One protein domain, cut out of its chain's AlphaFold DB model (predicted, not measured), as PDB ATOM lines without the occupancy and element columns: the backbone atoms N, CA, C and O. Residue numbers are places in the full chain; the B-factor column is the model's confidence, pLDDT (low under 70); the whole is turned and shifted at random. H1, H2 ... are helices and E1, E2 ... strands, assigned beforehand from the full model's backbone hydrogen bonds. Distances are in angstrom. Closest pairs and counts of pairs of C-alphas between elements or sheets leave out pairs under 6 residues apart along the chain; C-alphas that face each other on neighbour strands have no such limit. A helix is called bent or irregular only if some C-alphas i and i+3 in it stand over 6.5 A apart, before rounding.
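AT A GLANCE: This is residues 59 to 276 of the 280 residues of an uncharacterized protein of Fibrobacteres bacterium (UniProt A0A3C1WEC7). This is a long rod in which the long helices H1, H4, H7 and the bent H5 run side by side as a bundle, with a small head at one end made of the short helices H2, H3 and H6 and the hairpin E1 E2. The printed part has 218 residues, in the order H1 H2 E1 E2 H3 H4 H5 H6 H7; it is mostly helix, and its one sheet, E1 - E2, is antiparallel. It is loose, with a radius of gyration of the C-alphas of 23.2 A and spans of 84 by 27 by 27 A.

IN THESE COORDINATES: Find C-alpha 61 at (-20.114, 47.231, -21.868); from there H1, residues 61 to 94, runs 48.6 A. Next come H2, residues 96 to 105, E1, 109 to 111, E2, 117 to 119, H3, 125 to 135, and H4, 137 to 168, 47.1 A long. H5, residues 174 to 212, was assigned as one helix by its hydrogen bonds but is bent, C-alphas 184 and 187 being 7.0 A apart; its arms are H5a, 174 to 184, and H5b, 187 to 212. Both are irregular: C-alphas 175 and 178 are 6.8 A apart, as are 198 and 201. After H6, residues 223 to 229, H7, 243 to 275, runs 47.7 A to C-alpha 275 at (-26.972, 45.396, -17.334).

HOW THE PARTS SIT: Start at the hub, H7: it touches H1 at a shallow tilt of 5 degrees, opposite ways, closest at the C-alphas of Leu 94 and Ile 245, 6.0 A. H4 touches H5b, closest at C-alphas Ser 140 and Pro 201, 5.1 A. H3 touches H5b, closest at C-alphas Ala 128 and Val 209, 5.1 A. H6 touches H2, closest at C-alphas Glu 96 and Gly 224, 6.6 A. In the hairpin E1 E2, N 110 and O 118 are 2.9 A apart, within hydrogen-bond range. Every O i to N i+4 pair is within range in H1, H3, H4, H6 and H7, against 4 of 6 in H2, 5 of 7 in H5a and 19 of 22 in H5b.

THE WHOLE: The two C-alphas farthest apart, Glu 114 and Glu 172, are 84.3 A apart. The printed part has no cut, and H6 to H7 is a long link of 13 residues. Look for pLDDT under 70 at residues 59 to 60, 171 to 175, 216 to 217, 236 to 240 and 276.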
ATOM      1  N   PRO A  59     -22.051  49.869 -26.643       61.50
ATOM      2  CA  PRO A  59     -20.651  49.661 -27.010       61.50
ATOM      3  C   PRO A  59     -19.756  49.700 -25.763       61.50
ATOM      4  O   PRO A  59     -19.966  50.530 -24.885       61.50
ATOM      5  N   GLY A  60     -18.773  48.799 -25.671       66.38
ATOM      6  CA  GLY A  60     -17.794  48.771 -24.570       66.38
ATOM      7  C   GLY A  60     -18.243  48.052 -23.286       66.38
ATOM      8  O   GLY A  60     -17.419  47.437 -22.605       66.38
ATOM      9  N   VAL A  61     -19.553  47.958 -23.028       74.06
ATOM     10  CA  VAL A  61     -20.114  47.231 -21.868       74.06
ATOM     11  C   VAL A  61     -19.704  45.747 -21.813       74.06
ATOM     12  O   VAL A  61     -19.300  45.301 -20.734       74.06
ATOM     13  N   PRO A  62     -19.714  44.969 -22.920       75.75
ATOM     14  CA  PRO A  62     -19.244  43.581 -22.891       75.75
ATOM     15  C   PRO A  62     -17.768  43.454 -22.483       75.75
ATOM     16  O   PRO A  62     -17.405  42.556 -21.724       75.75
ATOM     17  N   THR A  63     -16.920  44.382 -22.936       83.75
ATOM     18  CA  THR A  63     -15.488  44.407 -22.609       83.75
ATOM     19  C   THR A  63     -15.268  44.744 -21.137       83.75
ATOM     20  O   THR A  63     -14.495  44.063 -20.457       83.75
ATOM     21  N   LEU A  64     -15.975  45.749 -20.612       85.50
ATOM     22  CA  LEU A  64     -15.894  46.121 -19.199       85.50
ATOM     23  C   LEU A  64     -16.378  44.979 -18.293       85.50
ATOM     24  O   LEU A  64     -15.747  44.687 -17.280       85.50
ATOM     25  N   PHE A  65     -17.452  44.288 -18.684       85.31
ATOM     26  CA  PHE A  65     -17.996  43.146 -17.949       85.31
ATOM     27  C   PHE A  65     -16.968  42.018 -17.786       85.31
ATOM     28  O   PHE A  65     -16.773  41.515 -16.676       85.31
ATOM     29  N   ILE A  66     -16.273  41.653 -18.871       88.12
ATOM     30  CA  ILE A  66     -15.206  40.641 -18.843       88.12
ATOM     31  C   ILE A  66     -14.075  41.092 -17.913       88.12
ATOM     32  O   ILE A  66     -13.683  40.349 -17.012       88.12
ATOM     33  N   ARG A  67     -13.606  42.337 -18.063       91.81
ATOM     34  CA  ARG A  67     -12.496  42.883 -17.266       91.81
ATOM     35  C   ARG A  67     -12.808  42.959 -15.774       91.81
ATOM     36  O   ARG A  67     -11.941  42.653 -14.956       91.81
ATOM     37  N   VAL A  68     -14.034  43.335 -15.403       91.88
ATOM     38  CA  VAL A  68     -14.484  43.292 -14.004       91.88
ATOM     39  C   VAL A  68     -14.378  41.865 -13.468       91.88
ATOM     40  O   VAL A  68     -13.818  41.662 -12.390       91.88
ATOM     41  N   GLY A  69     -14.870  40.875 -14.220       92.44
ATOM     42  CA  GLY A  69     -14.786  39.464 -13.840       92.44
ATOM     43  C   GLY A  69     -13.346  38.995 -13.611       92.44
ATOM     44  O   GLY A  69     -13.040  38.427 -12.563       92.44
ATOM     45  N   GLU A  70     -12.439  39.290 -14.544       94.88
ATOM     46  CA  GLU A  70     -11.018  38.919 -14.455       94.88
ATOM     47  C   GLU A  70     -10.310  39.545 -13.246       94.88
ATOM     48  O   GLU A  70      -9.548  38.874 -12.537       94.88
ATOM     49  N   VAL A  71     -10.574  40.828 -12.978       95.31
ATOM     50  CA  VAL A  71     -10.009  41.535 -11.824       95.31
ATOM     51  C   VAL A  71     -10.522  40.943 -10.515       95.31
ATOM     52  O   VAL A  71      -9.719  40.674  -9.619       95.31
ATOM     53  N   ILE A  72     -11.829  40.693 -10.395       95.38
ATOM     54  CA  ILE A  72     -12.409  40.086  -9.190       95.38
ATOM     55  C   ILE A  72     -11.835  38.685  -8.954       95.38
ATOM     56  O   ILE A  72     -11.439  38.374  -7.829       95.38
ATOM     57  N   GLU A  73     -11.709  37.858  -9.992       96.38
ATOM     58  CA  GLU A  73     -11.103  36.527  -9.869       96.38
ATOM     59  C   GLU A  73      -9.629  36.591  -9.455       96.38
ATOM     60  O   GLU A  73      -9.169  35.800  -8.626       96.38
ATOM     61  N   THR A  74      -8.886  37.568  -9.972       97.19
ATOM     62  CA  THR A  74      -7.501  37.815  -9.550       97.19
ATOM     63  C   THR A  74      -7.442  38.203  -8.072       97.19
ATOM     64  O   THR A  74      -6.680  37.612  -7.309       97.19
ATOM     65  N   LEU A  75      -8.302  39.121  -7.623       97.38
ATOM     66  CA  LEU A  75      -8.377  39.521  -6.215       97.38
ATOM     67  C   LEU A  75      -8.812  38.370  -5.296       97.38
ATOM     68  O   LEU A  75      -8.321  38.275  -4.170       97.38
ATOM     69  N   ARG A  76      -9.678  37.460  -5.758       97.69
ATOM     70  CA  ARG A  76     -10.036  36.232  -5.025       97.69
ATOM     71  C   ARG A  76      -8.832  35.307  -4.851       97.69
ATOM     72  O   ARG A  76      -8.614  34.796  -3.751       97.69
ATOM     73  N   LYS A  77      -8.028  35.105  -5.901       97.56
ATOM     74  CA  LYS A  77      -6.780  34.322  -5.823       97.56
ATOM     75  C   LYS A  77      -5.785  34.965  -4.856       97.56
ATOM     76  O   LYS A  77      -5.278  34.282  -3.968       97.56
ATOM     77  N   ASP A  78      -5.591  36.275  -4.968       96.62
ATOM     78  CA  ASP A  78      -4.700  37.036  -4.090       96.62
ATOM     79  C   ASP A  78      -5.156  36.984  -2.630       96.62
ATOM     80  O   ASP A  78      -4.334  36.831  -1.731       96.62
ATOM     81  N   THR A  79      -6.469  37.044  -2.387       96.75
ATOM     82  CA  THR A  79      -7.057  36.888  -1.050       96.75
ATOM     83  C   THR A  79      -6.671  35.537  -0.448       96.75
ATOM     84  O   THR A  79      -6.119  35.494   0.653       96.75
ATOM     85  N   ARG A  80      -6.877  34.434  -1.182       96.56
ATOM     86  CA  ARG A  80      -6.518  33.082  -0.717       96.56
ATOM     87  C   ARG A  80      -5.028  32.968  -0.401       96.56
ATOM     88  O   ARG A  80      -4.668  32.419   0.639       96.56
ATOM     89  N   LEU A  81      -4.173  33.513  -1.270       97.06
ATOM     90  CA  LEU A  81      -2.723  33.515  -1.073       97.06
ATOM     91  C   LEU A  81      -2.332  34.313   0.177       97.06
ATOM     92  O   LEU A  81      -1.653  33.787   1.054       97.06
ATOM     93  N   LYS A  82      -2.824  35.549   0.315       96.12
ATOM     94  CA  LYS A  82      -2.513  36.421   1.457       96.12
ATOM     95  C   LYS A  82      -2.961  35.828   2.786       96.12
ATOM     96  O   LYS A  82      -2.229  35.900   3.774       96.12
ATOM     97  N   PHE A  83      -4.138  35.207   2.828       96.31
ATOM     98  CA  PHE A  83      -4.603  34.542   4.040       96.31
ATOM     99  C   PHE A  83      -3.885  33.210   4.307       96.31
ATOM    100  O   PHE A  83      -3.729  32.844   5.474       96.31
ATOM    101  N   ALA A  84      -3.383  32.511   3.285       96.50
ATOM    102  CA  ALA A  84      -2.486  31.371   3.472       96.50
ATOM    103  C   ALA A  84      -1.140  31.801   4.087       96.50
ATOM    104  O   ALA A  84      -0.768  31.262   5.129       96.50
ATOM    105  N   GLU A  85      -0.489  32.829   3.528       96.00
ATOM    106  CA  GLU A  85       0.748  33.433   4.061       96.00
ATOM    107  C   GLU A  85       0.560  33.897   5.517       96.00
ATOM    108  O   GLU A  85       1.382  33.628   6.395       96.00
ATOM    109  N   PHE A  86      -0.564  34.565   5.799       96.31
ATOM    110  CA  PHE A  86      -0.938  34.986   7.148       96.31
ATOM    111  C   PHE A  86      -1.031  33.799   8.116       96.31
ATOM    112  O   PHE A  86      -0.455  33.841   9.208       96.31
ATOM    113  N   ARG A  87      -1.751  32.736   7.730       95.50
ATOM    114  CA  ARG A  87      -1.929  31.543   8.569       95.50
ATOM    115  C   ARG A  87      -0.608  30.851   8.842       95.50
ATOM    116  O   ARG A  87      -0.391  30.437   9.977       95.50
ATOM    117  N   GLU A  88       0.256  30.722   7.842       95.81
ATOM    118  CA  GLU A  88       1.579  30.120   7.996       95.81
ATOM    119  C   GLU A  88       2.430  30.925   8.986       95.81
ATOM    120  O   GLU A  88       2.853  30.397  10.018       95.81
ATOM    121  N   LYS A  89       2.566  32.237   8.748       96.00
ATOM    122  CA  LYS A  89       3.299  33.169   9.618       96.00
ATOM    123  C   LYS A  89       2.858  33.063  11.078       96.00
ATOM    124  O   LYS A  89       3.695  32.987  11.980       96.00
ATOM    125  N   TRP A  90       1.550  33.101  11.325       95.62
ATOM    126  CA  TRP A  90       1.019  33.096  12.685       95.62
ATOM    127  C   TRP A  90       0.962  31.709  13.314       95.62
ATOM    128  O   TRP A  90       1.084  31.612  14.532       95.62
ATOM    129  N   THR A  91       0.861  30.637  12.524       94.00
ATOM    130  CA  THR A  91       1.003  29.270  13.043       94.00
ATOM    131  C   THR A  91       2.387  29.095  13.653       94.00
ATOM    132  O   THR A  91       2.473  28.781  14.835       94.00
ATOM    133  N   THR A  92       3.455  29.435  12.925       93.31
ATOM    134  CA  THR A  92       4.840  29.321  13.416       93.31
ATOM    135  C   THR A  92       5.080  30.105  14.713       93.31
ATOM    136  O   THR A  92       5.781  29.637  15.606       93.31
ATOM    137  N   ARG A  93       4.471  31.291  14.861       93.19
ATOM    138  CA  ARG A  93       4.587  32.115  16.081       93.19
ATOM    139  C   ARG A  93       3.809  31.565  17.278       93.19
ATOM    140  O   ARG A  93       4.186  31.837  18.414       93.19
ATOM    141  N   LEU A  94       2.720  30.846  17.026       92.31
ATOM    142  CA  LEU A  94       1.813  30.323  18.052       92.31
ATOM    143  C   LEU A  94       2.036  28.832  18.345       92.31
ATOM    144  O   LEU A  94       1.371  28.264  19.211       92.31
ATOM    145  N   GLU A  95       2.965  28.181  17.652       90.19
ATOM    146  CA  GLU A  95       3.429  26.839  17.997       90.19
ATOM    147  C   GLU A  95       4.029  26.800  19.406       90.19
ATOM    148  O   GLU A  95       4.656  27.759  19.860       90.19
ATOM    149  N   GLU A  96       3.877  25.664  20.097       88.56
ATOM    150  CA  GLU A  96       4.312  25.502  21.494       88.56
ATOM    151  C   GLU A  96       5.791  25.882  21.693       88.56
ATOM    152  O   GLU A  96       6.123  26.574  22.656       88.56
ATOM    153  N   ARG A  97       6.662  25.531  20.733       90.12
ATOM    154  CA  ARG A  97       8.101  25.859  20.750       90.12
ATOM    155  C   ARG A  97       8.408  27.360  20.809       90.12
ATOM    156  O   ARG A  97       9.460  27.733  21.315       90.12
ATOM    157  N   ALA A  98       7.519  28.209  20.294       91.06
ATOM    158  CA  ALA A  98       7.684  29.662  20.279       91.06
ATOM    159  C   ALA A  98       6.841  30.337  21.371       91.06
ATOM    160  O   ALA A  98       7.318  31.238  22.065       91.06
ATOM    161  N   LEU A  99       5.605  29.869  21.565       91.62
ATOM    162  CA  LEU A  99       4.657  30.459  22.504       91.62
ATOM    163  C   LEU A  99       5.022  30.182  23.967       91.62
ATOM    164  O   LEU A  99       4.932  31.087  24.793       91.62
ATOM    165  N   LEU A 100       5.437  28.959  24.319       91.62
ATOM    166  CA  LEU A 100       5.708  28.614  25.721       91.62
ATOM    167  C   LEU A 100       6.879  29.412  26.313       91.62
ATOM    168  O   LEU A 100       6.688  29.987  27.388       91.62
ATOM    169  N   PRO A 101       8.038  29.556  25.633       93.12
ATOM    170  CA  PRO A 101       9.110  30.417  26.129       93.12
ATOM    171  C   PRO A 101       8.670  31.874  26.299       93.12
ATOM    172  O   PRO A 101       9.101  32.544  27.236       93.12
ATOM    173  N   PHE A 102       7.792  32.370  25.420       92.88
ATOM    174  CA  PHE A 102       7.220  33.708  25.546       92.88
ATOM    175  C   PHE A 102       6.348  33.831  26.801       92.88
ATOM    176  O   PHE A 102       6.544  34.757  27.590       92.88
ATOM    177  N   LEU A 103       5.419  32.897  27.023       92.62
ATOM    178  CA  LEU A 103       4.541  32.911  28.196       92.62
ATOM    179  C   LEU A 103       5.336  32.781  29.503       92.62
ATOM    180  O   LEU A 103       5.040  33.478  30.469       92.62
ATOM    181  N   GLN A 104       6.377  31.949  29.526       92.44
ATOM    182  CA  GLN A 104       7.266  31.803  30.682       92.44
ATOM    183  C   GLN A 104       8.063  33.081  30.960       92.44
ATOM    184  O   GLN A 104       8.076  33.563  32.090       92.44
ATOM    185  N   ARG A 105       8.688  33.671  29.931       93.38
ATOM    186  CA  ARG A 105       9.477  34.908  30.070       93.38
ATOM    187  C   ARG A 105       8.636  36.079  30.573       93.38
ATOM    188  O   ARG A 105       9.126  36.883  31.357       93.38
ATOM    189  N   ASN A 106       7.382  36.158  30.136       92.88
ATOM    190  CA  ASN A 106       6.431  37.184  30.566       92.88
ATOM    191  C   ASN A 106       5.680  36.810  31.857       92.88
ATOM    192  O   ASN A 106       4.706  37.471  32.197       92.88
ATOM    193  N   GLN A 107       6.122  35.765  32.570       92.19
ATOM    194  CA  GLN A 107       5.563  35.333  33.854       92.19
ATOM    195  C   GLN A 107       4.057  35.041  33.801       92.19
ATOM    196  O   GLN A 107       3.350  35.238  34.778       92.19
ATOM    197  N   TRP A 108       3.545  34.545  32.673       92.50
ATOM    198  CA  TRP A 108       2.158  34.083  32.588       92.50
ATOM    199  C   TRP A 108       1.956  32.703  33.195       92.50
ATOM    200  O   TRP A 108       0.830  32.366  33.543       92.50
ATOM    201  N   ILE A 109       3.020  31.908  33.302       92.50
ATOM    202  CA  ILE A 109       2.978  30.532  33.797       92.50
ATOM    203  C   ILE A 109       3.722  30.470  35.126       92.50
ATOM    204  O   ILE A 109       4.898  30.828  35.188       92.50
ATOM    205  N   VAL A 110       3.051  29.977  36.164       91.56
ATOM    206  CA  VAL A 110       3.621  29.768  37.501       91.56
ATOM    207  C   VAL A 110       3.446  28.321  37.958       91.56
ATOM    208  O   VAL A 110       2.508  27.652  37.517       91.56
ATOM    209  N   PRO A 111       4.326  27.814  38.841       91.19
ATOM    210  CA  PRO A 111       4.107  26.536  39.507       91.19
ATOM    211  C   PRO A 111       2.794  26.552  40.295       91.19
ATOM    212  O   PRO A 111       2.493  27.525  40.988       91.19
ATOM    213  N   HIS A 112       2.018  25.474  40.201       91.06
ATOM    214  CA  HIS A 112       0.806  25.310  41.003       91.06
ATOM    215  C   HIS A 112       1.146  24.612  42.340       91.06
ATOM    216  O   HIS A 112       1.959  23.684  42.326       91.06
ATOM    217  N   PRO A 113       0.539  24.992  43.487       87.31
ATOM    218  CA  PRO A 113       0.878  24.427  44.803       87.31
ATOM    219  C   PRO A 113       0.735  22.902  44.899       87.31
ATOM    220  O   PRO A 113       1.536  22.238  45.546       87.31
ATOM    221  N   GLU A 114      -0.255  22.333  44.211       87.75
ATOM    222  CA  GLU A 114      -0.509  20.883  44.159       87.75
ATOM    223  C   GLU A 114       0.284  20.153  43.054       87.75
ATOM    224  O   GLU A 114      -0.115  19.080  42.597       87.75
ATOM    225  N   GLY A 115       1.368  20.759  42.567       87.69
ATOM    226  CA  GLY A 115       2.134  20.281  41.418       87.69
ATOM    227  C   GLY A 115       1.539  20.702  40.069       87.69
ATOM    228  O   GLY A 115       0.372  21.078  39.959       87.69
ATOM    229  N   GLY A 116       2.363  20.651  39.020       90.25
ATOM    230  CA  GLY A 116       2.014  21.159  37.690       90.25
ATOM    231  C   GLY A 116       2.179  22.678  37.571       90.25
ATOM    232  O   GLY A 116       2.988  23.291  38.272       90.25
ATOM    233  N   VAL A 117       1.426  23.291  36.659       91.94
ATOM    234  CA  VAL A 117       1.488  24.731  36.369       91.94
ATOM    235  C   VAL A 117       0.100  25.356  36.287       91.94
ATOM    236  O   VAL A 117      -0.884  24.673  36.016       91.94
ATOM    237  N   ALA A 118       0.029  26.668  36.475       89.88
ATOM    238  CA  ALA A 118      -1.179  27.465  36.313       89.88
ATOM    239  C   ALA A 118      -0.875  28.778  35.586       89.88
ATOM    240  O   ALA A 118       0.279  29.211  35.507       89.88
ATOM    241  N   LEU A 119      -1.923  29.408  35.054       89.25
ATOM    242  CA  LEU A 119      -1.834  30.797  34.617       89.25
ATOM    243  C   LEU A 119      -1.774  31.725  35.832       89.25
ATOM    244  O   LEU A 119      -2.440  31.484  36.836       89.25
ATOM    245  N   VAL A 120      -1.026  32.818  35.716       87.94
ATOM    246  CA  VAL A 120      -1.001  33.867  36.739       87.94
ATOM    247  C   VAL A 120      -2.356  34.561  36.863       87.94
ATOM    248  O   VAL A 120      -3.053  34.816  35.877       87.94
ATOM    249  N   GLY A 121      -2.705  34.906  38.103       85.38
ATOM    250  CA  GLY A 121      -3.914  35.653  38.429       85.38
ATOM    251  C   GLY A 121      -5.175  34.792  38.425       85.38
ATOM    252  O   GLY A 121      -5.122  33.569  38.508       85.38
ATOM    253  N   LYS A 122      -6.326  35.461  38.345       83.94
ATOM    254  CA  LYS A 122      -7.655  34.840  38.506       83.94
ATOM    255  C   LYS A 122      -8.439  34.743  37.195       83.94
ATOM    256  O   LYS A 122      -9.573  34.261  37.152       83.94
ATOM    257  N   GLY A 123      -7.876  35.254  36.107       84.56
ATOM    258  CA  GLY A 123      -8.569  35.373  34.833       84.56
ATOM    259  C   GLY A 123      -9.685  36.398  34.873       84.56
ATOM    260  O   GLY A 123     -10.750  36.183  34.288       84.56
ATOM    261  N   ASN A 124      -9.464  37.513  35.573       90.25
ATOM    262  CA  ASN A 124     -10.368  38.650  35.477       90.25
ATOM    263  C   ASN A 124     -10.281  39.288  34.073       90.25
ATOM    264  O   ASN A 124      -9.369  39.021  33.288       90.25
ATOM    265  N   ARG A 125     -11.238  40.161  33.732       92.12
ATOM    266  CA  ARG A 125     -11.297  40.791  32.400       92.12
ATOM    267  C   ARG A 125     -10.001  41.535  32.034       92.12
ATOM    268  O   ARG A 125      -9.610  41.512  30.871       92.12
ATOM    269  N   LYS A 126      -9.349  42.188  33.003       92.75
ATOM    270  CA  LYS A 126      -8.111  42.957  32.795       92.75
ATOM    271  C   LYS A 126      -6.931  42.034  32.478       92.75
ATOM    272  O   LYS A 126      -6.170  42.327  31.565       92.75
ATOM    273  N   GLU A 127      -6.815  40.918  33.188       92.19
ATOM    274  CA  GLU A 127      -5.783  39.898  32.970       92.19
ATOM    275  C   GLU A 127      -5.967  39.203  31.618       92.19
ATOM    276  O   GLU A 127      -5.023  39.130  30.838       92.19
ATOM    277  N   ALA A 128      -7.193  38.784  31.282       91.31
ATOM    278  CA  ALA A 128      -7.506  38.186  29.979       91.31
ATOM    279  C   ALA A 128      -7.194  39.142  28.820       91.31
ATOM    280  O   ALA A 128      -6.639  38.736  27.798       91.31
ATOM    281  N   ARG A 129      -7.503  40.431  29.003       94.75
ATOM    282  CA  ARG A 129      -7.150  41.478  28.043       94.75
ATOM    283  C   ARG A 129      -5.639  41.623  27.910       94.75
ATOM    284  O   ARG A 129      -5.143  41.695  26.795       94.75
ATOM    285  N   MET A 130      -4.904  41.656  29.018       94.94
ATOM    286  CA  MET A 130      -3.446  41.783  28.982       94.94
ATOM    287  C   MET A 130      -2.796  40.590  28.271       94.94
ATOM    288  O   MET A 130      -1.931  40.787  27.421       94.94
ATOM    289  N   LEU A 131      -3.272  39.371  28.545       92.75
ATOM    290  CA  LEU A 131      -2.822  38.168  27.849       92.75
ATOM    291  C   LEU A 131      -3.063  38.283  26.338       92.75
ATOM    292  O   LEU A 131      -2.152  38.025  25.555       92.75
ATOM    293  N   TYR A 132      -4.251  38.735  25.918       94.19
ATOM    294  CA  TYR A 132      -4.554  38.992  24.506       94.19
ATOM    295  C   TYR A 132      -3.612  40.024  23.881       94.19
ATOM    296  O   TYR A 132      -3.032  39.769  22.825       94.19
ATOM    297  N   LEU A 133      -3.442  41.175  24.540       95.69
ATOM    298  CA  LEU A 133      -2.616  42.277  24.047       95.69
ATOM    299  C   LEU A 133      -1.164  41.853  23.825       95.69
ATOM    300  O   LEU A 133      -0.544  42.281  22.860       95.69
ATOM    301  N   GLN A 134      -0.643  40.974  24.677       94.25
ATOM    302  CA  GLN A 134       0.732  40.501  24.576       94.25
ATOM    303  C   GLN A 134       0.918  39.339  23.591       94.25
ATOM    304  O   GLN A 134       2.031  39.131  23.120       94.25
ATOM    305  N   THR A 135      -0.133  38.574  23.278       93.12
ATOM    306  CA  THR A 135      -0.001  37.333  22.485       93.12
ATOM    307  C   THR A 135      -0.627  37.398  21.092       93.12
ATOM    308  O   THR A 135      -0.052  36.875  20.140       93.12
ATOM    309  N   LEU A 136      -1.809  38.001  20.953       94.75
ATOM    310  CA  LEU A 136      -2.683  37.838  19.782       94.75
ATOM    311  C   LEU A 136      -3.144  39.159  19.160       94.75
ATOM    312  O   LEU A 136      -3.642  39.158  18.035       94.75
ATOM    313  N   HIS A 137      -2.980  40.284  19.848       95.56
ATOM    314  CA  HIS A 137      -3.404  41.591  19.345       95.56
ATOM    315  C   HIS A 137      -2.835  41.898  17.957       95.56
ATOM    316  O   HIS A 137      -3.598  42.155  17.024       95.56
ATOM    317  N   ASP A 138      -1.523  41.761  17.778       96.25
ATOM    318  CA  ASP A 138      -0.863  42.038  16.499       96.25
ATOM    319  C   ASP A 138      -1.377  41.144  15.360       96.25
ATOM    320  O   ASP A 138      -1.426  41.574  14.208       96.25
ATOM    321  N   MET A 139      -1.820  39.923  15.676       96.19
ATOM    322  CA  MET A 139      -2.419  38.993  14.715       96.19
ATOM    323  C   MET A 139      -3.750  39.514  14.186       96.19
ATOM    324  O   MET A 139      -3.975  39.509  12.976       96.19
ATOM    325  N   SER A 140      -4.602  40.037  15.069       94.94
ATOM    326  CA  SER A 140      -5.883  40.625  14.663       94.94
ATOM    327  C   SER A 140      -5.704  41.865  13.776       94.94
ATOM    328  O   SER A 140      -6.396  42.011  12.768       94.94
ATOM    329  N   PHE A 141      -4.716  42.715  14.074       95.19
ATOM    330  CA  PHE A 141      -4.387  43.880  13.249       95.19
ATOM    331  C   PHE A 141      -3.809  43.487  11.890       95.19
ATOM    332  O   PHE A 141      -4.143  44.097  10.873       95.19
ATOM    333  N   ASP A 142      -2.960  42.463  11.856       96.56
ATOM    334  CA  ASP A 142      -2.395  41.943  10.615       96.56
ATOM    335  C   ASP A 142      -3.489  41.310   9.733       96.56
ATOM    336  O   ASP A 142      -3.498  41.531   8.523       96.56
ATOM    337  N   ALA A 143      -4.495  40.650  10.324       94.56
ATOM    338  CA  ALA A 143      -5.677  40.167   9.602       94.56
ATOM    339  C   ALA A 143      -6.494  41.320   8.989       94.56
ATOM    340  O   ALA A 143      -6.852  41.260   7.811       94.56
ATOM    341  N   SER A 144      -6.736  42.402   9.742       94.31
ATOM    342  CA  SER A 144      -7.370  43.625   9.215       94.31
ATOM    343  C   SER A 144      -6.529  44.312   8.135       94.31
ATOM    344  O   SER A 144      -7.078  45.018   7.285       94.31
ATOM    345  N   ARG A 145      -5.201  44.154   8.160       95.88
ATOM    346  CA  ARG A 145      -4.294  44.693   7.139       95.88
ATOM    347  C   ARG A 145      -4.382  43.906   5.832       95.88
ATOM    348  O   ARG A 145      -4.387  44.542   4.779       95.88
ATOM    349  N   GLN A 146      -4.503  42.576   5.884       95.44
ATOM    350  CA  GLN A 146      -4.716  41.763   4.676       95.44
ATOM    351  C   GLN A 146      -5.969  42.221   3.929       95.44
ATOM    352  O   GLN A 146      -5.910  42.505   2.734       95.44
ATOM    353  N   TRP A 147      -7.071  42.418   4.658       94.44
ATOM    354  CA  TRP A 147      -8.293  42.973   4.082       94.44
ATOM    355  C   TRP A 147      -8.067  44.373   3.498       94.44
ATOM    356  O   TRP A 147      -8.414  44.618   2.346       94.44
ATOM    357  N   ALA A 148      -7.431  45.289   4.237       95.62
ATOM    358  CA  ALA A 148      -7.179  46.651   3.748       95.62
ATOM    359  C   ALA A 148      -6.429  46.679   2.405       95.62
ATOM    360  O   ALA A 148      -6.743  47.498   1.549       95.62
ATOM    361  N   SER A 149      -5.467  45.770   2.222       95.75
ATOM    362  CA  SER A 149      -4.705  45.633   0.977       95.75
ATOM    363  C   SER A 149      -5.600  45.261  -0.212       95.75
ATOM    364  O   SER A 149      -5.534  45.893  -1.265       95.75
ATOM    365  N   ILE A 150      -6.485  44.273  -0.035       96.75
ATOM    366  CA  ILE A 150      -7.434  43.851  -1.077       96.75
ATOM    367  C   ILE A 150      -8.476  44.941  -1.349       96.75
ATOM    368  O   ILE A 150      -8.750  45.243  -2.508       96.75
ATOM    369  N   ALA A 151      -9.012  45.569  -0.298       94.75
ATOM    370  CA  ALA A 151      -9.993  46.647  -0.417       94.75
ATOM    371  C   ALA A 151      -9.431  47.851  -1.186       94.75
ATOM    372  O   ALA A 151     -10.072  48.320  -2.118       94.75
ATOM    373  N   GLY A 152      -8.207  48.295  -0.879       95.19
ATOM    374  CA  GLY A 152      -7.591  49.427  -1.580       95.19
ATOM    375  C   GLY A 152      -7.358  49.164  -3.072       95.19
ATOM    376  O   GLY A 152      -7.567  50.049  -3.897       95.19
ATOM    377  N   ARG A 153      -6.978  47.933  -3.445       95.62
ATOM    378  CA  ARG A 153      -6.868  47.545  -4.862       95.62
ATOM    379  C   ARG A 153      -8.225  47.534  -5.547       95.62
ATOM    380  O   ARG A 153      -8.343  48.020  -6.666       95.62
ATOM    381  N   LEU A 154      -9.233  46.987  -4.874       94.62
ATOM    382  CA  LEU A 154     -10.591  46.950  -5.389       94.62
ATOM    383  C   LEU A 154     -11.121  48.359  -5.647       94.62
ATOM    384  O   LEU A 154     -11.538  48.622  -6.766       94.62
ATOM    385  N   GLU A 155     -11.012  49.261  -4.667       92.69
ATOM    386  CA  GLU A 155     -11.388  50.678  -4.776       92.69
ATOM    387  C   GLU A 155     -10.741  51.356  -5.995       92.69
ATOM    388  O   GLU A 155     -11.435  52.002  -6.780       92.69
ATOM    389  N   ALA A 156      -9.437  51.145  -6.214       92.75
ATOM    390  CA  ALA A 156      -8.734  51.690  -7.376       92.75
ATOM    391  C   ALA A 156      -9.305  51.171  -8.709       92.75
ATOM    392  O   ALA A 156      -9.505  51.949  -9.643       92.75
ATOM    393  N   PHE A 157      -9.616  49.874  -8.794       93.19
ATOM    394  CA  PHE A 157     -10.251  49.308  -9.985       93.19
ATOM    395  C   PHE A 157     -11.663  49.849 -10.201       93.19
ATOM    396  O   PHE A 157     -12.060  50.056 -11.342       93.19
ATOM    397  N   GLN A 158     -12.419  50.123  -9.135       91.06
ATOM    398  CA  GLN A 158     -13.751  50.706  -9.288       91.06
ATOM    399  C   GLN A 158     -13.708  52.093  -9.905       91.06
ATOM    400  O   GLN A 158     -14.491  52.376 -10.805       91.06
ATOM    401  N   GLU A 159     -12.798  52.940  -9.426       90.12
ATOM    402  CA  GLU A 159     -12.602  54.287  -9.960       90.12
ATOM    403  C   GLU A 159     -12.265  54.227 -11.454       90.12
ATOM    404  O   GLU A 159     -12.857  54.938 -12.271       90.12
ATOM    405  N   GLN A 160     -11.361  53.311 -11.817       91.12
ATOM    406  CA  GLN A 160     -10.966  53.080 -13.200       91.12
ATOM    407  C   GLN A 160     -12.154  52.633 -14.060       91.12
ATOM    408  O   GLN A 160     -12.416  53.244 -15.096       91.12
ATOM    409  N   PHE A 161     -12.890  51.603 -13.631       90.62
ATOM    410  CA  PHE A 161     -14.023  51.069 -14.386       90.62
ATOM    411  C   PHE A 161     -15.158  52.077 -14.525       90.62
ATOM    412  O   PHE A 161     -15.737  52.192 -15.599       90.62
ATOM    413  N   ALA A 162     -15.462  52.841 -13.478       88.19
ATOM    414  CA  ALA A 162     -16.509  53.854 -13.539       88.19
ATOM    415  C   ALA A 162     -16.145  55.001 -14.490       88.19
ATOM    416  O   ALA A 162     -16.998  55.466 -15.244       88.19
ATOM    417  N   THR A 163     -14.879  55.426 -14.488       87.56
ATOM    418  CA  THR A 163     -14.379  56.460 -15.406       87.56
ATOM    419  C   THR A 163     -14.438  55.986 -16.857       87.56
ATOM    420  O   THR A 163     -14.889  56.720 -17.735       87.56
ATOM    421  N   GLU A 164     -14.000  54.751 -17.112       87.88
ATOM    422  CA  GLU A 164     -14.046  54.132 -18.437       87.88
ATOM    423  C   GLU A 164     -15.485  53.987 -18.933       87.88
ATOM    424  O   GLU A 164     -15.802  54.442 -20.030       87.88
ATOM    425  N   TRP A 165     -16.369  53.466 -18.083       86.69
ATOM    426  CA  TRP A 165     -17.781  53.303 -18.400       86.69
ATOM    427  C   TRP A 165     -18.454  54.636 -18.733       86.69
ATOM    428  O   TRP A 165     -19.122  54.746 -19.757       86.69
ATOM    429  N   LEU A 166     -18.232  55.686 -17.933       83.56
ATOM    430  CA  LEU A 166     -18.799  57.011 -18.197       83.56
ATOM    431  C   LEU A 166     -18.305  57.614 -19.522       83.56
ATOM    432  O   LEU A 166     -19.058  58.332 -20.179       83.56
ATOM    433  N   ARG A 167     -17.056  57.331 -19.912       84.75
ATOM    434  CA  ARG A 167     -16.462  57.799 -21.174       84.75
ATOM    435  C   ARG A 167     -17.047  57.086 -22.395       84.75
ATOM    436  O   ARG A 167     -17.141  57.698 -23.453       84.75
ATOM    437  N   GLU A 168     -17.398  55.813 -22.259       82.38
ATOM    438  CA  GLU A 168     -17.956  54.996 -23.347       82.38
ATOM    439  C   GLU A 168     -19.457  55.229 -23.568       82.38
ATOM    440  O   GLU A 168     -19.993  54.898 -24.625       82.38
ATOM    441  N   LEU A 169     -20.141  55.838 -22.595       78.56
ATOM    442  CA  LEU A 169     -21.563  56.132 -22.692       78.56
ATOM    443  C   LEU A 169     -21.859  57.365 -23.564       78.56
ATOM    444  O   LEU A 169     -21.190  58.396 -23.430       78.56
ATOM    445  N   PRO A 170     -22.928  57.317 -24.385       75.69
ATOM    446  CA  PRO A 170     -23.408  58.485 -25.109       75.69
ATOM    447  C   PRO A 170     -23.678  59.679 -24.170       75.69
ATOM    448  O   PRO A 170     -24.082  59.500 -23.013       75.69
ATOM    449  N   PRO A 171     -23.472  60.920 -24.642       69.25
ATOM    450  CA  PRO A 171     -23.763  62.117 -23.858       69.25
ATOM    451  C   PRO A 171     -25.257  62.341 -23.600       69.25
ATOM    452  O   PRO A 171     -25.598  63.027 -22.637       69.25
ATOM    453  N   GLU A 172     -26.129  61.733 -24.402       63.75
ATOM    454  CA  GLU A 172     -27.579  61.927 -24.362       63.75
ATOM    455  C   GLU A 172     -28.317  60.651 -23.907       63.75
ATOM    456  O   GLU A 172     -27.950  59.535 -24.279       63.75
ATOM    457  N   GLY A 173     -29.373  60.816 -23.096       60.88
ATOM    458  CA  GLY A 173     -30.269  59.744 -22.631       60.88
ATOM    459  C   GLY A 173     -30.073  59.275 -21.176       60.88
ATOM    460  O   GLY A 173     -29.102  59.617 -20.501       60.88
ATOM    461  N   ASN A 174     -31.003  58.439 -20.692       63.12
ATOM    462  CA  ASN A 174     -31.032  57.912 -19.313       63.12
ATOM    463  C   ASN A 174     -29.912  56.894 -18.992       63.12
ATOM    464  O   ASN A 174     -29.806  56.416 -17.864       63.12
ATOM    465  N   PHE A 175     -29.024  56.593 -19.945       66.31
ATOM    466  CA  PHE A 175     -27.926  55.628 -19.792       66.31
ATOM    467  C   PHE A 175     -26.846  56.064 -18.792       66.31
ATOM    468  O   PHE A 175     -26.028  55.248 -18.376       66.31
ATOM    469  N   ARG A 176     -26.841  57.342 -18.386       70.75
ATOM    470  CA  ARG A 176     -25.931  57.886 -17.366       70.75
ATOM    471  C   ARG A 176     -26.421  57.682 -15.933       70.75
ATOM    472  O   ARG A 176     -25.631  57.857 -15.006       70.75
ATOM    473  N   ALA A 177     -27.681  57.292 -15.731       73.25
ATOM    474  CA  ALA A 177     -28.216  57.064 -14.392       73.25
ATOM    475  C   ALA A 177     -27.442  55.979 -13.608       73.25
ATOM    476  O   ALA A 177     -27.116  56.240 -12.449       73.25
ATOM    477  N   PRO A 178     -27.073  54.814 -14.184       76.31
ATOM    478  CA  PRO A 178     -26.315  53.799 -13.450       76.31
ATOM    479  C   PRO A 178     -24.904  54.251 -13.009       76.31
ATOM    480  O   PRO A 178     -24.596  54.090 -11.826       76.31
ATOM    481  N   PRO A 179     -24.062  54.876 -13.863       77.88
ATOM    482  CA  PRO A 179     -22.786  55.443 -13.414       77.88
ATOM    483  C   PRO A 179     -22.932  56.530 -12.344       77.88
ATOM    484  O   PRO A 179     -22.148  56.571 -11.399       77.88
ATOM    485  N   VAL A 180     -23.937  57.408 -12.470       78.06
ATOM    486  CA  VAL A 180     -24.195  58.459 -11.471       78.06
ATOM    487  C   VAL A 180     -24.598  57.832 -10.136       78.06
ATOM    488  O   VAL A 180     -24.071  58.221  -9.094       78.06
ATOM    489  N   LEU A 181     -25.472  56.821 -10.154       78.94
ATOM    490  CA  LEU A 181     -25.855  56.092  -8.949       78.94
ATOM    491  C   LEU A 181     -24.642  55.423  -8.294       78.94
ATOM    492  O   LEU A 181     -24.443  55.571  -7.089       78.94
ATOM    493  N   GLU A 182     -23.802  54.739  -9.071       85.31
ATOM    494  CA  GLU A 182     -22.580  54.113  -8.558       85.31
ATOM    495  C   GLU A 182     -21.677  55.146  -7.870       85.31
ATOM    496  O   GLU A 182     -21.317  54.951  -6.707       85.31
ATOM    497  N   ALA A 183     -21.418  56.286  -8.519       83.44
ATOM    498  CA  ALA A 183     -20.597  57.358  -7.963       83.44
ATOM    499  C   ALA A 183     -21.174  57.922  -6.651       83.44
ATOM    500  O   ALA A 183     -20.426  58.181  -5.705       83.44
ATOM    501  N   THR A 184     -22.501  58.075  -6.555       81.38
ATOM    502  CA  THR A 184     -23.154  58.571  -5.328       81.38
ATOM    503  C   THR A 184     -23.080  57.583  -4.161       81.38
ATOM    504  O   THR A 184     -22.950  58.003  -3.010       81.38
ATOM    505  N   LEU A 185     -23.135  56.274  -4.431       83.88
ATOM    506  CA  LEU A 185     -23.154  55.238  -3.394       83.88
ATOM    507  C   LEU A 185     -21.752  54.785  -2.963       83.88
ATOM    508  O   LEU A 185     -21.574  54.374  -1.812       83.88
ATOM    509  N   ARG A 186     -20.747  54.904  -3.841       85.62
ATOM    510  CA  ARG A 186     -19.384  54.386  -3.632       85.62
ATOM    511  C   ARG A 186     -18.773  54.820  -2.299       85.62
ATOM    512  O   ARG A 186     -18.268  53.997  -1.542       85.62
ATOM    513  N   ALA A 187     -18.858  56.107  -1.960       85.75
ATOM    514  CA  ALA A 187     -18.255  56.631  -0.732       85.75
ATOM    515  C   ALA A 187     -18.895  56.058   0.549       85.75
ATOM    516  O   ALA A 187     -18.208  55.853   1.557       85.75
ATOM    517  N   ALA A 188     -20.207  55.805   0.529       85.44
ATOM    518  CA  ALA A 188     -20.919  55.204   1.652       85.44
ATOM    519  C   ALA A 188     -20.571  53.715   1.798       85.44
ATOM    520  O   ALA A 188     -20.323  53.247   2.910       85.44
ATOM    521  N   GLU A 189     -20.477  53.002   0.677       87.00
ATOM    522  CA  GLU A 189     -20.081  51.596   0.612       87.00
ATOM    523  C   GLU A 189     -18.655  51.377   1.145       87.00
ATOM    524  O   GLU A 189     -18.447  50.592   2.074       87.00
ATOM    525  N   VAL A 190     -17.681  52.143   0.641       88.56
ATOM    526  CA  VAL A 190     -16.285  52.116   1.112       88.56
ATOM    527  C   VAL A 190     -16.212  52.358   2.620       88.56
ATOM    528  O   VAL A 190     -15.496  51.667   3.351       88.56
ATOM    529  N   ARG A 191     -17.004  53.308   3.131       88.88
ATOM    530  CA  ARG A 191     -17.078  53.591   4.568       88.88
ATOM    531  C   ARG A 191     -17.649  52.414   5.359       88.88
ATOM    532  O   ARG A 191     -17.126  52.118   6.433       88.88
ATOM    533  N   ALA A 192     -18.686  51.747   4.856       87.50
ATOM    534  CA  ALA A 192     -19.284  50.587   5.511       87.50
ATOM    535  C   ALA A 192     -18.272  49.436   5.641       87.50
ATOM    536  O   ALA A 192     -18.037  48.950   6.752       87.50
ATOM    537  N   TRP A 193     -17.588  49.082   4.548       89.94
ATOM    538  CA  TRP A 193     -16.543  48.054   4.562       89.94
ATOM    539  C   TRP A 193     -15.364  48.430   5.459       89.94
ATOM    540  O   TRP A 193     -14.876  47.606   6.236       89.94
ATOM    541  N   LYS A 194     -14.937  49.698   5.430       91.75
ATOM    542  CA  LYS A 194     -13.893  50.207   6.324       91.75
ATOM    543  C   LYS A 194     -14.282  50.070   7.796       91.75
ATOM    544  O   LYS A 194     -13.456  49.612   8.582       91.75
ATOM    545  N   ASN A 195     -15.500  50.449   8.174       88.75
ATOM    546  CA  ASN A 195     -15.969  50.357   9.559       88.75
ATOM    547  C   ASN A 195     -15.983  48.907  10.048       88.75
ATOM    548  O   ASN A 195     -15.513  48.619  11.146       88.75
ATOM    549  N   LEU A 196     -16.448  47.995   9.199       87.12
ATOM    550  CA  LEU A 196     -16.478  46.569   9.485       87.12
ATOM    551  C   LEU A 196     -15.068  45.968   9.634       87.12
ATOM    552  O   LEU A 196     -14.792  45.201  10.553       87.12
ATOM    553  N   ARG A 197     -14.128  46.368   8.775       92.50
ATOM    554  CA  ARG A 197     -12.719  45.971   8.893       92.50
ATOM    555  C   ARG A 197     -12.076  46.473  10.189       92.50
ATOM    556  O   ARG A 197     -11.251  45.774  10.780       92.50
ATOM    557  N   LEU A 198     -12.414  47.694  10.604       91.44
ATOM    558  CA  LEU A 198     -11.891  48.319  11.821       91.44
ATOM    559  C   LEU A 198     -12.505  47.739  13.102       91.44
ATOM    560  O   LEU A 198     -11.881  47.847  14.154       91.44
ATOM    561  N   SER A 199     -13.675  47.097  13.034       90.19
ATOM    562  CA  SER A 199     -14.255  46.414  14.193       90.19
ATOM    563  C   SER A 199     -13.596  45.063  14.483       90.19
ATOM    564  O   SER A 199     -13.626  44.622  15.631       90.19
ATOM    565  N   LEU A 200     -12.955  44.425  13.492       89.56
ATOM    566  CA  LEU A 200     -12.364  43.085  13.626       89.56
ATOM    567  C   LEU A 200     -11.413  42.943  14.837       89.56
ATOM    568  O   LEU A 200     -11.607  41.994  15.599       89.56
ATOM    569  N   PRO A 201     -10.442  43.849  15.097       93.56
ATOM    570  CA  PRO A 201      -9.553  43.709  16.252       93.56
ATOM    571  C   PRO A 201     -10.290  43.792  17.591       93.56
ATOM    572  O   PRO A 201      -9.992  43.024  18.504       93.56
ATOM    573  N   GLY A 202     -11.287  44.678  17.697       93.19
ATOM    574  CA  GLY A 202     -12.109  44.810  18.901       93.19
ATOM    575  C   GLY A 202     -12.988  43.582  19.144       93.19
ATOM    576  O   GLY A 202     -13.086  43.103  20.272       93.19
ATOM    577  N   MET A 203     -13.570  43.018  18.081       91.56
ATOM    578  CA  MET A 203     -14.358  41.783  18.158       91.56
ATOM    579  C   MET A 203     -13.493  40.573  18.527       91.56
ATOM    580  O   MET A 203     -13.913  39.735  19.328       91.56
ATOM    581  N   ALA A 204     -12.278  40.490  17.977       92.56
ATOM    582  CA  ALA A 204     -11.306  39.457  18.314       92.56
ATOM    583  C   ALA A 204     -10.886  39.554  19.789       92.56
ATOM    584  O   ALA A 204     -10.952  38.553  20.505       92.56
ATOM    585  N   GLU A 205     -10.540  40.755  20.263       94.88
ATOM    586  CA  GLU A 205     -10.215  41.010  21.668       94.88
ATOM    587  C   GLU A 205     -11.365  40.582  22.582       94.88
ATOM    588  O   GLU A 205     -11.170  39.799  23.512       94.88
ATOM    589  N   GLU A 206     -12.575  41.069  22.314       92.94
ATOM    590  CA  GLU A 206     -13.731  40.773  23.147       92.94
ATOM    591  C   GLU A 206     -14.057  39.275  23.161       92.94
ATOM    592  O   GLU A 206     -14.337  38.719  24.226       92.94
ATOM    593  N   SER A 207     -13.959  38.604  22.012       89.69
ATOM    594  CA  SER A 207     -14.160  37.157  21.905       89.69
ATOM    595  C   SER A 207     -13.121  36.379  22.706       89.69
ATOM    596  O   SER A 207     -13.487  35.467  23.449       89.69
ATOM    597  N   PHE A 208     -11.844  36.762  22.603       90.62
ATOM    598  CA  PHE A 208     -10.766  36.160  23.383       90.62
ATOM    599  C   PHE A 208     -11.017  36.323  24.881       90.62
ATOM    600  O   PHE A 208     -11.093  35.352  25.633       90.62
ATOM    601  N   VAL A 209     -11.221  37.568  25.305       91.19
ATOM    602  CA  VAL A 209     -11.433  37.936  26.702       91.19
ATOM    603  C   VAL A 209     -12.634  37.203  27.290       91.19
ATOM    604  O   VAL A 209     -12.548  36.708  28.411       91.19
ATOM    605  N   ARG A 210     -13.746  37.097  26.556       87.88
ATOM    606  CA  ARG A 210     -14.943  36.377  27.014       87.88
ATOM    607  C   ARG A 210     -14.701  34.881  27.192       87.88
ATOM    608  O   ARG A 210     -15.249  34.314  28.132       87.88
ATOM    609  N   ALA A 211     -13.932  34.241  26.313       84.69
ATOM    610  CA  ALA A 211     -13.763  32.791  26.385       84.69
ATOM    611  C   ALA A 211     -12.723  32.345  27.406       84.69
ATOM    612  O   ALA A 211     -12.846  31.258  27.961       84.69
ATOM    613  N   VAL A 212     -11.694  33.164  27.626       83.75
ATOM    614  CA  VAL A 212     -10.586  32.784  28.498       83.75
ATOM    615  C   VAL A 212     -10.872  33.177  29.953       83.75
ATOM    616  O   VAL A 212     -10.328  32.565  30.851       83.75
ATOM    617  N   GLN A 213     -11.782  34.116  30.234       81.00
ATOM    618  CA  GLN A 213     -12.158  34.521  31.600       81.00
ATOM    619  C   GLN A 213     -12.401  33.361  32.593       81.00
ATOM    620  O   GLN A 213     -12.986  32.337  32.248       81.00
ATOM    621  N   ARG A 214     -12.067  33.607  33.873       74.69
ATOM    622  CA  ARG A 214     -12.272  32.695  35.023       74.69
ATOM    623  C   ARG A 214     -11.404  31.425  34.975       74.69
ATOM    624  O   ARG A 214     -11.912  30.308  35.088       74.69
ATOM    625  N   TRP A 215     -10.087  31.602  34.840       78.44
ATOM    626  CA  TRP A 215      -9.097  30.520  34.979       78.44
ATOM    627  C   TRP A 215      -8.545  30.355  36.402       78.44
ATOM    628  O   TRP A 215      -7.611  29.574  36.583       78.44
ATOM    629  N   ASP A 216      -9.095  31.079  37.386       65.00
ATOM    630  CA  ASP A 216      -8.671  31.015  38.790       65.00
ATOM    631  C   ASP A 216      -8.579  29.549  39.256       65.00
ATOM    632  O   ASP A 216      -9.567  28.814  39.215       65.00
ATOM    633  N   ASN A 217      -7.372  29.127  39.639       64.44
ATOM    634  CA  ASN A 217      -7.025  27.786  40.131       64.44
ATOM    635  C   ASN A 217      -7.110  26.618  39.131       64.44
ATOM    636  O   ASN A 217      -7.150  25.457  39.543       64.44
ATOM    637  N   ARG A 218      -7.100  26.863  37.812       81.06
ATOM    638  CA  ARG A 218      -6.935  25.757  36.853       81.06
ATOM    639  C   ARG A 218      -5.507  25.213  36.909       81.06
ATOM    640  O   ARG A 218      -4.563  25.872  36.472       81.06
ATOM    641  N   ARG A 219      -5.369  23.991  37.423       87.19
ATOM    642  CA  ARG A 219      -4.125  23.217  37.407       87.19
ATOM    643  C   ARG A 219      -3.964  22.504  36.070       87.19
ATOM    644  O   ARG A 219      -4.826  21.726  35.672       87.19
ATOM    645  N   PHE A 220      -2.814  22.691  35.437       88.56
ATOM    646  CA  PHE A 220      -2.412  21.968  34.235       88.56
ATOM    647  C   PHE A 220      -1.197  21.093  34.527       88.56
ATOM    648  O   PHE A 220      -0.306  21.474  35.284       88.56
ATOM    649  N   LEU A 221      -1.136  19.920  33.892       89.19
ATOM    650  CA  LEU A 221      -0.045  18.961  34.100       89.19
ATOM    651  C   LEU A 221       1.328  19.553  33.741       89.19
ATOM    652  O   LEU A 221       2.318  19.304  34.420       89.19
ATOM    653  N   ASN A 222       1.388  20.326  32.655       89.69
ATOM    654  CA  ASN A 222       2.599  20.964  32.153       89.69
ATOM    655  C   ASN A 222       2.252  22.211  31.309       89.69
ATOM    656  O   ASN A 222       1.085  22.403  30.951       89.69
ATOM    657  N   PRO A 223       3.243  23.055  30.957       87.25
ATOM    658  CA  PRO A 223       3.013  24.255  30.149       87.25
ATOM    659  C   PRO A 223       2.324  23.999  28.798       87.25
ATOM    660  O   PRO A 223       1.508  24.812  28.368       87.25
ATOM    661  N   GLY A 224       2.597  22.867  28.140       86.00
ATOM    662  CA  GLY A 224       1.952  22.510  26.872       86.00
ATOM    663  C   GLY A 224       0.454  22.237  27.029       86.00
ATOM    664  O   GLY A 224      -0.353  22.738  26.249       86.00
ATOM    665  N   ALA A 225       0.060  21.514  28.083       85.00
ATOM    666  CA  ALA A 225      -1.348  21.311  28.427       85.00
ATOM    667  C   ALA A 225      -2.069  22.647  28.673       85.00
ATOM    668  O   ALA A 225      -3.150  22.861  28.130       85.00
ATOM    669  N   LEU A 226      -1.426  23.584  29.382       86.25
ATOM    670  CA  LEU A 226      -1.952  24.935  29.598       86.25
ATOM    671  C   LEU A 226      -2.202  25.665  28.270       86.25
ATOM    672  O   LEU A 226      -3.302  26.166  28.045       86.25
ATOM    673  N   ALA A 227      -1.228  25.700  27.355       83.06
ATOM    674  CA  ALA A 227      -1.406  26.373  26.064       83.06
ATOM    675  C   ALA A 227      -2.549  25.763  25.228       83.06
ATOM    676  O   ALA A 227      -3.273  26.487  24.541       83.06
ATOM    677  N   ARG A 228      -2.756  24.443  25.314       81.81
ATOM    678  CA  ARG A 228      -3.859  23.752  24.629       81.81
ATOM    679  C   ARG A 228      -5.232  24.036  25.237       81.81
ATOM    680  O   ARG A 228      -6.199  24.154  24.488       81.81
ATOM    681  N   GLU A 229      -5.322  24.147  26.557       77.50
ATOM    682  CA  GLU A 229      -6.600  24.176  27.281       77.50
ATOM    683  C   GLU A 229      -7.083  25.579  27.668       77.50
ATOM    684  O   GLU A 229      -8.278  25.786  27.858       77.50
ATOM    685  N   VAL A 230      -6.200  26.578  27.740       75.88
ATOM    686  CA  VAL A 230      -6.596  27.962  28.062       75.88
ATOM    687  C   VAL A 230      -7.607  28.533  27.046       75.88
ATOM    688  O   VAL A 230      -8.595  29.130  27.473       75.88
ATOM    689  N   PRO A 231      -7.464  28.315  25.723       72.50
ATOM    690  CA  PRO A 231      -8.433  28.754  24.716       72.50
ATOM    691  C   PRO A 231      -9.317  27.584  24.232       72.50
ATOM    692  O   PRO A 231      -9.540  27.415  23.032       72.50
ATOM    693  N   GLU A 232      -9.813  26.750  25.156       71.12
ATOM    694  CA  GLU A 232     -10.481  25.468  24.856       71.12
ATOM    695  C   GLU A 232     -11.602  25.564  23.807       71.12
ATOM    696  O   GLU A 232     -11.742  24.679  22.958       71.12
ATOM    697  N   VAL A 233     -12.384  26.649  23.816       74.88
ATOM    698  CA  VAL A 233     -13.531  26.824  22.907       74.88
ATOM    699  C   VAL A 233     -13.147  26.793  21.422       74.88
ATOM    700  O   VAL A 233     -13.996  26.486  20.584       74.88
ATOM    701  N   TRP A 234     -11.882  27.070  21.090       76.38
ATOM    702  CA  TRP A 234     -11.370  27.063  19.717       76.38
ATOM    703  C   TRP A 234     -10.619  25.781  19.341       76.38
ATOM    704  O   TRP A 234     -10.083  25.690  18.241       76.38
ATOM    705  N   ARG A 235     -10.621  24.767  20.215       70.19
ATOM    706  CA  ARG A 235     -10.031  23.439  19.966       70.19
ATOM    707  C   ARG A 235     -10.982  22.475  19.238       70.19
ATOM    708  O   ARG A 235     -10.598  21.344  18.952       70.19
ATOM    709  N   LYS A 236     -12.239  22.866  18.975       58.69
ATOM    710  CA  LYS A 236     -13.295  21.950  18.495       58.69
ATOM    711  C   LYS A 236     -12.827  21.100  17.301       58.69
ATOM    712  O   LYS A 236     -12.613  21.629  16.216       58.69
ATOM    713  N   GLY A 237     -12.710  19.788  17.524       58.38
ATOM    714  CA  GLY A 237     -12.347  18.786  16.514       58.38
ATOM    715  C   GLY A 237     -10.866  18.385  16.453       58.38
ATOM    716  O   GLY A 237     -10.566  17.381  15.821       58.38
ATOM    717  N   GLU A 238      -9.947  19.090  17.127       65.12
ATOM    718  CA  GLU A 238      -8.498  18.801  17.081       65.12
ATOM    719  C   GLU A 238      -7.869  18.845  18.498       65.12
ATOM    720  O   GLU A 238      -7.264  19.847  18.888       65.12
ATOM    721  N   PRO A 239      -7.985  17.767  19.303       61.53
ATOM    722  CA  PRO A 239      -7.582  17.750  20.720       61.53
ATOM    723  C   PRO A 239      -6.089  17.995  20.969       61.53
ATOM    724  O   PRO A 239      -5.706  18.493  22.028       61.53
ATOM    725  N   THR A 240      -5.246  17.645  19.997       60.25
ATOM    726  CA  THR A 240      -3.784  17.784  20.061       60.25
ATOM    727  C   THR A 240      -3.308  19.212  19.823       60.25
ATOM    728  O   THR A 240      -2.119  19.494  19.963       60.25
ATOM    729  N   ARG A 241      -4.211  20.128  19.463       70.88
ATOM    730  CA  ARG A 241      -3.829  21.437  18.963       70.88
ATOM    731  C   ARG A 241      -3.965  22.547  19.990       70.88
ATOM    732  O   ARG A 241      -4.910  22.600  20.772       70.88
ATOM    733  N   ASN A 242      -3.010  23.469  19.937       81.88
ATOM    734  CA  ASN A 242      -2.999  24.681  20.740       81.88
ATOM    735  C   ASN A 242      -4.233  25.563  20.436       81.88
ATOM    736  O   ASN A 242      -4.450  25.953  19.284       81.88
ATOM    737  N   GLY A 243      -5.005  25.927  21.467       83.19
ATOM    738  CA  GLY A 243      -6.190  26.777  21.328       83.19
ATOM    739  C   GLY A 243      -5.890  28.179  20.777       83.19
ATOM    740  O   GLY A 243      -6.751  28.769  20.128       83.19
ATOM    741  N   PHE A 244      -4.666  28.700  20.941       89.62
ATOM    742  CA  PHE A 244      -4.247  29.984  20.360       89.62
ATOM    743  C   PHE A 244      -4.222  29.903  18.829       89.62
ATOM    744  O   PHE A 244      -4.645  30.831  18.139       89.62
ATOM    745  N   ILE A 245      -3.787  28.761  18.290       90.19
ATOM    746  CA  ILE A 245      -3.813  28.488  16.851       90.19
ATOM    747  C   ILE A 245      -5.262  28.324  16.371       90.19
ATOM    748  O   ILE A 245      -5.610  28.808  15.292       90.19
ATOM    749  N   GLY A 246      -6.117  27.681  17.171       87.81
ATOM    750  CA  GLY A 246      -7.556  27.598  16.908       87.81
ATOM    751  C   GLY A 246      -8.205  28.981  16.794       87.81
ATOM    752  O   GLY A 246      -8.900  29.265  15.817       87.81
ATOM    753  N   PHE A 247      -7.910  29.874  17.742       90.38
ATOM    754  CA  PHE A 247      -8.379  31.260  17.723       90.38
ATOM    755  C   PHE A 247      -7.871  32.021  16.489       90.38
ATOM    756  O   PHE A 247      -8.661  32.649  15.784       90.38
ATOM    757  N   MET A 248      -6.576  31.910  16.170       92.94
ATOM    758  CA  MET A 248      -5.997  32.506  14.961       92.94
ATOM    759  C   MET A 248      -6.698  32.022  13.689       92.94
ATOM    760  O   MET A 248      -7.045  32.837  12.836       92.94
ATOM    761  N   ARG A 249      -6.969  30.715  13.566       90.56
ATOM    762  CA  ARG A 249      -7.713  30.172  12.423       90.56
ATOM    763  C   ARG A 249      -9.130  30.732  12.344       90.56
ATOM    764  O   ARG A 249      -9.574  31.034  11.243       90.56
ATOM    765  N   ALA A 250      -9.818  30.895  13.474       89.69
ATOM    766  CA  ALA A 250     -11.151  31.489  13.500       89.69
ATOM    767  C   ALA A 250     -11.128  32.949  13.012       89.69
ATOM    768  O   ALA A 250     -11.896  33.302  12.122       89.69
ATOM    769  N   VAL A 251     -10.205  33.772  13.524       91.38
ATOM    770  CA  VAL A 251     -10.035  35.170  13.084       91.38
ATOM    771  C   VAL A 251      -9.651  35.243  11.603       91.38
ATOM    772  O   VAL A 251     -10.229  36.029  10.855       91.38
ATOM    773  N   SER A 252      -8.720  34.393  11.157       92.75
ATOM    774  CA  SER A 252      -8.314  34.301   9.751       92.75
ATOM    775  C   SER A 252      -9.483  33.932   8.845       92.75
ATOM    776  O   SER A 252      -9.686  34.602   7.840       92.75
ATOM    777  N   ALA A 253     -10.244  32.892   9.197       89.94
ATOM    778  CA  ALA A 253     -11.361  32.414   8.393       89.94
ATOM    779  C   ALA A 253     -12.456  33.474   8.275       89.94
ATOM    780  O   ALA A 253     -13.002  33.674   7.195       89.94
ATOM    781  N   VAL A 254     -12.753  34.180   9.366       88.44
ATOM    782  CA  VAL A 254     -13.733  35.263   9.336       88.44
ATOM    783  C   VAL A 254     -13.239  36.431   8.481       88.44
ATOM    784  O   VAL A 254     -13.962  36.867   7.595       88.44
ATOM    785  N   SER A 255     -12.002  36.893   8.670       91.81
ATOM    786  CA  SER A 255     -11.443  37.985   7.858       91.81
ATOM    787  C   SER A 255     -11.400  37.635   6.361       91.81
ATOM    788  O   SER A 255     -11.763  38.451   5.511       91.81
ATOM    789  N   GLU A 256     -11.038  36.392   6.026       93.19
ATOM    790  CA  GLU A 256     -11.048  35.885   4.650       93.19
ATOM    791  C   GLU A 256     -12.466  35.841   4.072       93.19
ATOM    792  O   GLU A 256     -12.687  36.328   2.964       93.19
ATOM    793  N   ARG A 257     -13.447  35.338   4.834       90.19
ATOM    794  CA  ARG A 257     -14.858  35.323   4.421       90.19
ATOM    795  C   ARG A 257     -15.406  36.720   4.181       90.19
ATOM    796  O   ARG A 257     -16.079  36.925   3.183       90.19
ATOM    797  N   MET A 258     -15.107  37.679   5.050       89.06
ATOM    798  CA  MET A 258     -15.572  39.058   4.878       89.06
ATOM    799  C   MET A 258     -14.929  39.732   3.670       89.06
ATOM    800  O   MET A 258     -15.595  40.465   2.943       89.06
ATOM    801  N   THR A 259     -13.647  39.452   3.425       94.06
ATOM    802  CA  THR A 259     -12.963  39.902   2.207       94.06
ATOM    803  C   THR A 259     -13.627  39.289   0.968       94.06
ATOM    804  O   THR A 259     -13.876  39.997  -0.005       94.06
ATOM    805  N   GLY A 260     -13.982  38.001   1.020       91.69
ATOM    806  CA  GLY A 260     -14.749  37.320  -0.024       91.69
ATOM    807  C   GLY A 260     -16.134  37.931  -0.245       91.69
ATOM    808  O   GLY A 260     -16.461  38.277  -1.371       91.69
ATOM    809  N   ALA A 261     -16.907  38.158   0.816       89.44
ATOM    810  CA  ALA A 261     -18.238  38.761   0.740       89.44
ATOM    811  C   ALA A 261     -18.205  40.179   0.151       89.44
ATOM    812  O   ALA A 261     -19.075  40.549  -0.634       89.44
ATOM    813  N   MET A 262     -17.169  40.959   0.474       93.00
ATOM    814  CA  MET A 262     -16.914  42.243  -0.172       93.00
ATOM    815  C   MET A 262     -16.719  42.058  -1.684       93.00
ATOM    816  O   MET A 262     -17.413  42.700  -2.467       93.00
ATOM    817  N   LEU A 263     -15.832  41.153  -2.115       94.06
ATOM    818  CA  LEU A 263     -15.605  40.872  -3.540       94.06
ATOM    819  C   LEU A 263     -16.881  40.390  -4.252       94.06
ATOM    820  O   LEU A 263     -17.178  40.866  -5.345       94.06
ATOM    821  N   ASP A 264     -17.658  39.510  -3.622       89.06
ATOM    822  CA  ASP A 264     -18.933  39.005  -4.144       89.06
ATOM    823  C   ASP A 264     -19.960  40.131  -4.296       89.06
ATOM    824  O   ASP A 264     -20.662  40.212  -5.306       89.06
ATOM    825  N   HIS A 265     -20.040  41.020  -3.305       89.12
ATOM    826  CA  HIS A 265     -20.894  42.196  -3.362       89.12
ATOM    827  C   HIS A 265     -20.516  43.089  -4.547       89.12
ATOM    828  O   HIS A 265     -21.389  43.459  -5.332       89.12
ATOM    829  N   TYR A 266     -19.225  43.369  -4.734       89.62
ATOM    830  CA  TYR A 266     -18.742  44.186  -5.843       89.62
ATOM    831  C   TYR A 266     -18.958  43.535  -7.211       89.62
ATOM    832  O   TYR A 266     -19.366  44.220  -8.149       89.62
ATOM    833  N   GLU A 267     -18.754  42.223  -7.330       89.06
ATOM    834  CA  GLU A 267     -19.061  41.475  -8.550       89.06
ATOM    835  C   GLU A 267     -20.546  41.601  -8.910       89.06
ATOM    836  O   GLU A 267     -20.895  41.956 -10.036       89.06
ATOM    837  N   ARG A 268     -21.436  41.352  -7.940       85.56
ATOM    838  CA  ARG A 268     -22.888  41.466  -8.130       85.56
ATOM    839  C   ARG A 268     -23.292  42.902  -8.464       85.56
ATOM    840  O   ARG A 268     -24.095  43.088  -9.373       85.56
ATOM    841  N   LYS A 269     -22.717  43.898  -7.779       87.31
ATOM    842  CA  LYS A 269     -22.949  45.328  -8.036       87.31
ATOM    843  C   LYS A 269     -22.616  45.682  -9.482       87.31
ATOM    844  O   LYS A 269     -23.455  46.241 -10.174       87.31
ATOM    845  N   TRP A 270     -21.426  45.322  -9.957       86.94
ATOM    846  CA  TRP A 270     -21.010  45.626 -11.326       86.94
ATOM    847  C   TRP A 270     -21.818  44.868 -12.376       86.94
ATOM    848  O   TRP A 270     -22.237  45.473 -13.356       86.94
ATOM    849  N   LYS A 271     -22.115  43.581 -12.158       83.62
ATOM    850  CA  LYS A 271     -23.011  42.818 -13.046       83.62
ATOM    851  C   LYS A 271     -24.377  43.486 -13.179       83.62
ATOM    852  O   LYS A 271     -24.947  43.506 -14.261       83.62
ATOM    853  N   LEU A 272     -24.890  44.016 -12.077       77.81
ATOM    854  CA  LEU A 272     -26.180  44.683 -12.015       77.81
ATOM    855  C   LEU A 272     -26.155  46.048 -12.717       77.81
ATOM    856  O   LEU A 272     -27.008  46.331 -13.548       77.81
ATOM    857  N   LEU A 273     -25.138  46.859 -12.434       80.75
ATOM    858  CA  LEU A 273     -24.940  48.176 -13.036       80.75
ATOM    859  C   LEU A 273     -24.723  48.108 -14.553       80.75
ATOM    860  O   LEU A 273     -25.312  48.897 -15.289       80.75
ATOM    861  N   LEU A 274     -23.923  47.149 -15.023       79.75
ATOM    862  CA  LEU A 274     -23.595  46.998 -16.443       79.75
ATOM    863  C   LEU A 274     -24.735  46.421 -17.281       79.75
ATOM    864  O   LEU A 274     -24.749  46.627 -18.487       79.75
ATOM    865  N   ARG A 275     -25.714  45.758 -16.659       73.56
ATOM    866  CA  ARG A 275     -26.972  45.396 -17.334       73.56
ATOM    867  C   ARG A 275     -27.831  46.623 -17.668       73.56
ATOM    868  O   ARG A 275     -28.595  46.572 -18.626       73.56
ATOM    869  N   GLY A 276     -27.660  47.718 -16.921       63.31
ATOM    870  CA  GLY A 276     -28.402  48.970 -17.072       63.31
ATOM    871  C   GLY A 276     -29.797  48.957 -16.428       63.31
ATOM    872  O   GLY A 276     -30.228  47.956 -15.859       63.31
TER     873      GLY A 276